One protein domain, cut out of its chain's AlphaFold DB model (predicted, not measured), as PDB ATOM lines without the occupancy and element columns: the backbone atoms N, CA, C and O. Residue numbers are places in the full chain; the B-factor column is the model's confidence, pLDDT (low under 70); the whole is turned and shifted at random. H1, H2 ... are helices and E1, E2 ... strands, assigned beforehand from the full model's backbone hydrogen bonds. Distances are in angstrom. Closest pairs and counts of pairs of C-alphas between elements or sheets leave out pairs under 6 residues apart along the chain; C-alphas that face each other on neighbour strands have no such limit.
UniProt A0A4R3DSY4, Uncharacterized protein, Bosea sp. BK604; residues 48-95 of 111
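What this domain is: This is residues 48 to 95 of the 111 residues of an uncharacterized protein of Bosea sp. BK604 (UniProt A0A4R3DSY4). One long helix, H1, makes the length of a rod, with the small hairpin of E1 and E2 folded back on residues 71 to 80 of the helix. Before H1, residues 48 to 59 form a long stretch with no named element, which leads to the first end of the helix and makes a wide turn with it. The printed part has 48 residues with one named helix and two named strands, in the order H1, E1, E2; the two-stranded sheet is antiparallel and the class is mixed, helices and strands. The whole is loose, with a radius of gyration of the C-alphas of 12.3 A, and spans 36 by 18 by 12 A.

How they stand to each other: In H1, residues 60 to 82, every O i to N i+4 pair is within hydrogen-bond range. A tight link of 3 residues leads from H1 to E1, residues 86 to 88. The closest C-alphas of H1 and E1 are those of Ala 79 and Tyr 86, 4.7 A apart. E1 and E2, residues 91 to 94, form a hairpin; they are antiparallel, with 162 degrees between their directions. N 86 and O 94, 2.9 A apart, and N 91 and O 88, 2.8 A apart, are within hydrogen-bond range. The closest C-alphas of H1 and E2 are those of Cys 75 and Cys 91, 5.6 A apart.

Where its parts are: H1 runs 33.1 A from C-alpha 60 at (20.585, 108.111, -122.191) to C-alpha 82 at (-1.988, 89.615, -137.802). E1 measures 6.2 A from first to last C-alpha and E2 6.3 A, with C-alpha 94 at (-0.179, 100.011, -135.808).

The domain as a whole: The two C-alphas farthest apart are those of Gln 58 and Gly 83, 36.2 A. The printed part has no cut, and both links, H1 to E1 and E1 to E2, are tight. The mean pLDDT of the printed part is 82.8, and no printed residue is under 70.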
ATOM      1  N   LYS A  48      12.248 102.554-139.606       71.88
ATOM      2  CA  LYS A  48      13.546 102.000-140.023       71.88
ATOM      3  C   LYS A  48      14.555 103.088-140.380       71.88
ATOM      4  O   LYS A  48      15.738 102.924-140.098       71.88
ATOM      5  N   LYS A  49      14.106 104.217-140.938       73.25
ATOM      6  CA  LYS A  49      14.987 105.341-141.297       73.25
ATOM      7  C   LYS A  49      15.519 106.097-140.086       73.25
ATOM      8  O   LYS A  49      16.610 106.652-140.141       73.25
ATOM      9  N   VAL A  50      14.743 106.139-139.005       72.75
ATOM     10  CA  VAL A  50      15.102 106.842-137.763       72.75
ATOM     11  C   VAL A  50      15.724 105.914-136.722       72.75
ATOM     12  O   VAL A  50      16.166 106.388-135.679       72.75
ATOM     13  N   CYS A  51      15.804 104.614-137.003       79.44
ATOM     14  CA  CYS A  51      16.344 103.584-136.116       79.44
ATOM     15  C   CYS A  51      17.695 103.023-136.572       79.44
ATOM     16  O   CYS A  51      18.113 101.952-136.143       79.44
ATOM     17  N   THR A  52      18.400 103.766-137.419       79.12
ATOM     18  CA  THR A  52      19.811 103.552-137.735       79.12
ATOM     19  C   THR A  52      20.685 104.279-136.718       79.12
ATOM     20  O   THR A  52      20.628 105.505-136.569       79.12
ATOM     21  N   PHE A  53      21.514 103.510-136.018       76.00
ATOM     22  CA  PHE A  53      22.524 104.008-135.092       76.00
ATOM     23  C   PHE A  53      23.898 103.665-135.668       76.00
ATOM     24  O   PHE A  53      24.184 102.502-135.935       76.00
ATOM     25  N   ALA A  54      24.739 104.675-135.906       73.19
ATOM     26  CA  ALA A  54      26.088 104.472-136.452       73.19
ATOM     27  C   ALA A  54      27.050 103.825-135.433       73.19
ATOM     28  O   ALA A  54      28.092 103.292-135.799       73.19
ATOM     29  N   SER A  55      26.695 103.880-134.150       73.81
ATOM     30  CA  SER A  55      27.455 103.376-133.011       73.81
ATOM     31  C   SER A  55      26.496 102.995-131.886       73.81
ATOM     32  O   SER A  55      25.391 103.536-131.824       73.81
ATOM     33  N   SER A  56      26.933 102.114-130.982       73.56
ATOM     34  CA  SER A  56      26.163 101.749-129.783       73.56
ATOM     35  C   SER A  56      25.738 103.003-128.998       73.56
ATOM     36  O   SER A  56      26.555 103.923-128.875       73.56
ATOM     37  N   PRO A  57      24.497 103.085-128.484       74.44
ATOM     38  CA  PRO A  57      24.023 104.250-127.749       74.44
ATOM     39  C   PRO A  57      24.828 104.458-126.463       74.44
ATOM     40  O   PRO A  57      24.692 103.725-125.490       74.44
ATOM     41  N   GLN A  58      25.677 105.486-126.462       78.00
ATOM     42  CA  GLN A  58      26.535 105.832-125.319       78.00
ATOM     43  C   GLN A  58      25.844 106.766-124.317       78.00
ATOM     44  O   GLN A  58      26.337 106.971-123.210       78.00
ATOM     45  N   ASN A  59      24.727 107.384-124.706       82.44
ATOM     46  CA  ASN A  59      24.010 108.353-123.889       82.44
ATOM     47  C   ASN A  59      22.559 107.904-123.648       82.44
ATOM     48  O   ASN A  59      21.996 107.082-124.371       82.44
ATOM     49  N   TYR A  60      21.944 108.468-122.605       80.56
ATOM     50  CA  TYR A  60      20.585 108.111-122.191       80.56
ATOM     51  C   TYR A  60      19.528 108.392-123.275       80.56
ATOM     52  O   TYR A  60      18.560 107.645-123.411       80.56
ATOM     53  N   GLY A  61      19.713 109.453-124.069       81.44
ATOM     54  CA  GLY A  61      18.787 109.818-125.144       81.44
ATOM     55  C   GLY A  61      18.764 108.788-126.274       81.44
ATOM     56  O   GLY A  61      17.692 108.355-126.692       81.44
ATOM     57  N   ASP A  62      19.939 108.345-126.714       83.06
ATOM     58  CA  ASP A  62      20.095 107.340-127.761       83.06
ATOM     59  C   ASP A  62      19.650 105.959-127.276       83.06
ATOM     60  O   ASP A  62      19.009 105.239-128.035       83.06
ATOM     61  N   ALA A  63      19.884 105.619-126.003       82.31
ATOM     62  CA  ALA A  63      19.370 104.384-125.410       82.31
ATOM     63  C   ALA A  63      17.831 104.370-125.384       82.31
ATOM     64  O   ALA A  63      17.200 103.372-125.731       82.31
ATOM     65  N   ASN A  64      17.196 105.494-125.034       85.12
ATOM     66  CA  ASN A  64      15.741 105.608-125.132       85.12
ATOM     67  C   ASN A  64      15.269 105.492-126.581       85.12
ATOM     68  O   ASN A  64      14.306 104.775-126.850       85.12
ATOM     69  N   ARG A  65      15.960 106.140-127.521       83.88
ATOM     70  CA  ARG A  65      15.637 106.048-128.947       83.88
ATOM     71  C   ARG A  65      15.739 104.604-129.445       83.88
ATOM     72  O   ARG A  65      14.824 104.146-130.120       83.88
ATOM     73  N   GLU A  66      16.776 103.864-129.058       84.25
ATOM     74  CA  GLU A  66      16.937 102.440-129.379       84.25
ATOM     75  C   GLU A  66      15.780 101.600-128.820       84.25
ATOM     76  O   GLU A  66      15.197 100.782-129.534       84.25
ATOM     77  N   ARG A  67      15.372 101.840-127.568       85.44
ATOM     78  CA  ARG A  67      14.226 101.138-126.971       85.44
ATOM     79  C   ARG A  67      12.920 101.413-127.712       85.44
ATOM     80  O   ARG A  67      12.174 100.473-127.982       85.44
ATOM     81  N   PHE A  68      12.660 102.667-128.083       86.44
ATOM     82  CA  PHE A  68      11.500 103.013-128.910       86.44
ATOM     83  C   PHE A  68      11.560 102.322-130.273       86.44
ATOM     84  O   PHE A  68      10.556 101.783-130.732       86.44
ATOM     85  N   CYS A  69      12.738 102.269-130.891       87.00
ATOM     86  CA  CYS A  69      12.958 101.575-132.154       87.00
ATOM     87  C   CYS A  69      12.646 100.079-132.074       87.00
ATOM     88  O   CYS A  69      11.926  99.553-132.923       87.00
ATOM     89  N   MET A  70      13.123  99.397-131.030       86.44
ATOM     90  CA  MET A  70      12.794  97.988-130.811       86.44
ATOM     91  C   MET A  70      11.297  97.775-130.593       86.44
ATOM     92  O   MET A  70      10.729  96.819-131.121       86.44
ATOM     93  N   GLN A  71      10.640  98.675-129.857       87.81
ATOM     94  CA  GLN A  71       9.203  98.575-129.625       87.81
ATOM     95  C   GLN A  71       8.401  98.757-130.918       87.81
ATOM     96  O   GLN A  71       7.523  97.945-131.197       87.81
ATOM     97  N   GLN A  72       8.747  99.746-131.746       86.38
ATOM     98  CA  GLN A  72       8.104  99.960-133.046       86.38
ATOM     99  C   GLN A  72       8.307  98.767-133.985       86.38
ATOM    100  O   GLN A  72       7.355  98.331-134.631       86.38
ATOM    101  N   ASN A  73       9.510  98.186-134.006       86.06
ATOM    102  CA  ASN A  73       9.782  96.970-134.769       86.06
ATOM    103  C   ASN A  73       8.890  95.803-134.324       86.06
ATOM    104  O   ASN A  73       8.273  95.136-135.149       86.06
ATOM    105  N   ASN A  74       8.781  95.584-133.012       87.88
ATOM    106  CA  ASN A  74       7.944  94.520-132.468       87.88
ATOM    107  C   ASN A  74       6.457  94.739-132.790       87.88
ATOM    108  O   ASN A  74       5.775  93.820-133.235       87.88
ATOM    109  N   CYS A  75       5.962  95.967-132.629       89.38
ATOM    110  CA  CYS A  75       4.593  96.319-132.995       89.38
ATOM    111  C   CYS A  75       4.309  96.076-134.479       89.38
ATOM    112  O   CYS A  75       3.247  95.559-134.826       89.38
ATOM    113  N   GLN A  76       5.265  96.415-135.345       87.06
ATOM    114  CA  GLN A  76       5.159  96.171-136.775       87.06
ATOM    115  C   GLN A  76       5.118  94.673-137.085       87.06
ATOM    116  O   GLN A  76       4.245  94.242-137.829       87.06
ATOM    117  N   ALA A  77       6.000  93.873-136.480       85.25
ATOM    118  CA  ALA A  77       6.020  92.423-136.665       85.25
ATOM    119  C   ALA A  77       4.699  91.764-136.233       85.25
ATOM    120  O   ALA A  77       4.213  90.855-136.903       85.25
ATOM    121  N   LEU A  78       4.086  92.251-135.149       86.12
ATOM    122  CA  LEU A  78       2.776  91.786-134.683       86.12
ATOM    123  C   LEU A  78       1.645  92.188-135.639       86.12
ATOM    124  O   LEU A  78       0.793  91.359-135.952       86.12
ATOM    125  N   ALA A  79       1.652  93.425-136.142       88.44
ATOM    126  CA  ALA A  79       0.695  93.874-137.155       88.44
ATOM    127  C   ALA A  79       0.826  93.086-138.464       88.44
ATOM    128  O   ALA A  79      -0.179  92.669-139.043       88.44
ATOM    129  N   ASP A  80       2.058  92.819-138.895       86.19
ATOM    130  CA  ASP A  80       2.362  92.038-140.093       86.19
ATOM    131  C   ASP A  80       1.907  90.581-139.930       86.19
ATOM    132  O   ASP A  80       1.272  90.034-140.830       86.19
ATOM    133  N   ALA A  81       2.150  89.975-138.761       83.75
ATOM    134  CA  ALA A  81       1.682  88.628-138.436       83.75
ATOM    135  C   ALA A  81       0.148  88.535-138.383       83.75
ATOM    136  O   ALA A  81      -0.428  87.547-138.837       83.75
ATOM    137  N   GLN A  82      -0.525  89.564-137.855       84.56
ATOM    138  CA  GLN A  82      -1.988  89.615-137.802       84.56
ATOM    139  C   GLN A  82      -2.613  89.933-139.170       84.56
ATOM    140  O   GLN A  82      -3.789  89.647-139.394       84.56
ATOM    141  N   GLY A  83      -1.864  90.557-140.082       83.31
ATOM    142  CA  GLY A  83      -2.390  91.037-141.360       83.31
ATOM    143  C   GLY A  83      -3.472  92.108-141.189       83.31
ATOM    144  O   GLY A  83      -4.358  92.242-142.025       83.31
ATOM    145  N   SER A  84      -3.469  92.845-140.083       81.88
ATOM    146  CA  SER A  84      -4.407  93.940-139.816       81.88
ATOM    147  C   SER A  84      -3.814  94.876-138.767       81.88
ATOM    148  O   SER A  84      -2.734  94.618-138.238       81.88
ATOM    149  N   THR A  85      -4.486  95.993-138.490       86.00
ATOM    150  CA  THR A  85      -4.021  96.934-137.467       86.00
ATOM    151  C   THR A  85      -3.916  96.245-136.108       86.00
ATOM    152  O   THR A  85      -4.912  95.722-135.601       86.00
ATOM    153  N   TYR A  86      -2.726  96.266-135.508       84.75
ATOM    154  CA  TYR A  86      -2.478  95.660-134.206       84.75
ATOM    155  C   TYR A  86      -2.743  96.655-133.076       84.75
ATOM    156  O   TYR A  86      -2.270  97.797-133.098       84.75
ATOM    157  N   THR A  87      -3.498  96.196-132.078       88.31
ATOM    158  CA  THR A  87      -3.842  96.964-130.876       88.31
ATOM    159  C   THR A  87      -3.603  96.065-129.663       88.31
ATOM    160  O   THR A  87      -4.462  95.272-129.288       88.31
ATOM    161  N   GLY A  88      -2.397  96.106-129.102       82.56
ATOM    162  CA  GLY A  88      -1.944  95.186-128.054       82.56
ATOM    163  C   GLY A  88      -0.483  95.429-127.676       82.56
ATOM    164  O   GLY A  88       0.224  96.121-128.395       82.56
ATOM    165  N   ALA A  89      -0.016  94.918-126.532       83.31
ATOM    166  CA  ALA A  89       1.384  95.054-126.081       83.31
ATOM    167  C   ALA A  89       1.949  96.502-126.084       83.31
ATOM    168  O   ALA A  89       3.138  96.723-126.318       83.31
ATOM    169  N   GLY A  90       1.096  97.504-125.838       83.62
ATOM    170  CA  GLY A  90       1.457  98.930-125.902       83.62
ATOM    171  C   GLY A  90       1.479  99.526-127.317       83.62
ATOM    172  O   GLY A  90       1.697 100.723-127.470       83.62
ATOM    173  N   CYS A  91       1.210  98.723-128.342       87.00
ATOM    174  CA  CYS A  91       1.037  99.146-129.722       87.00
ATOM    175  C   CYS A  91      -0.406  99.613-129.934       87.00
ATOM    176  O   CYS A  91      -1.347  98.855-129.692       87.00
ATOM    177  N   PHE A  92      -0.586 100.845-130.404       86.81
ATOM    178  CA  PHE A  92      -1.898 101.410-130.705       86.81
ATOM    179  C   PHE A  92      -2.064 101.606-132.207       86.81
ATOM    180  O   PHE A  92      -1.313 102.371-132.807       86.81
ATOM    181  N   MET A  93      -3.071 100.949-132.792       84.25
ATOM    182  CA  MET A  93      -3.491 101.134-134.187       84.25
ATOM    183  C   MET A  93      -2.334 101.034-135.197       84.25
ATOM    184  O   MET A  93      -2.313 101.742-136.204       84.25
ATOM    185  N   VAL A  94      -1.354 100.161-134.938       84.88
ATOM    186  CA  VAL A  94      -0.179 100.011-135.808       84.88
ATOM    187  C   VAL A  94      -0.589  99.241-137.053       84.88
ATOM    188  O   VAL A  94      -1.030  98.098-136.958       84.88
ATOM    189  N   ALA A  95      -0.482  99.873-138.220       84.62
ATOM    190  CA  ALA A  95      -0.827  99.260-139.497       84.62
ATOM    191  C   ALA A  95       0.284  98.311-139.993       84.62
ATOM    192  O   ALA A  95       1.461  98.576-139.748       84.62
TER     193      ALA A  95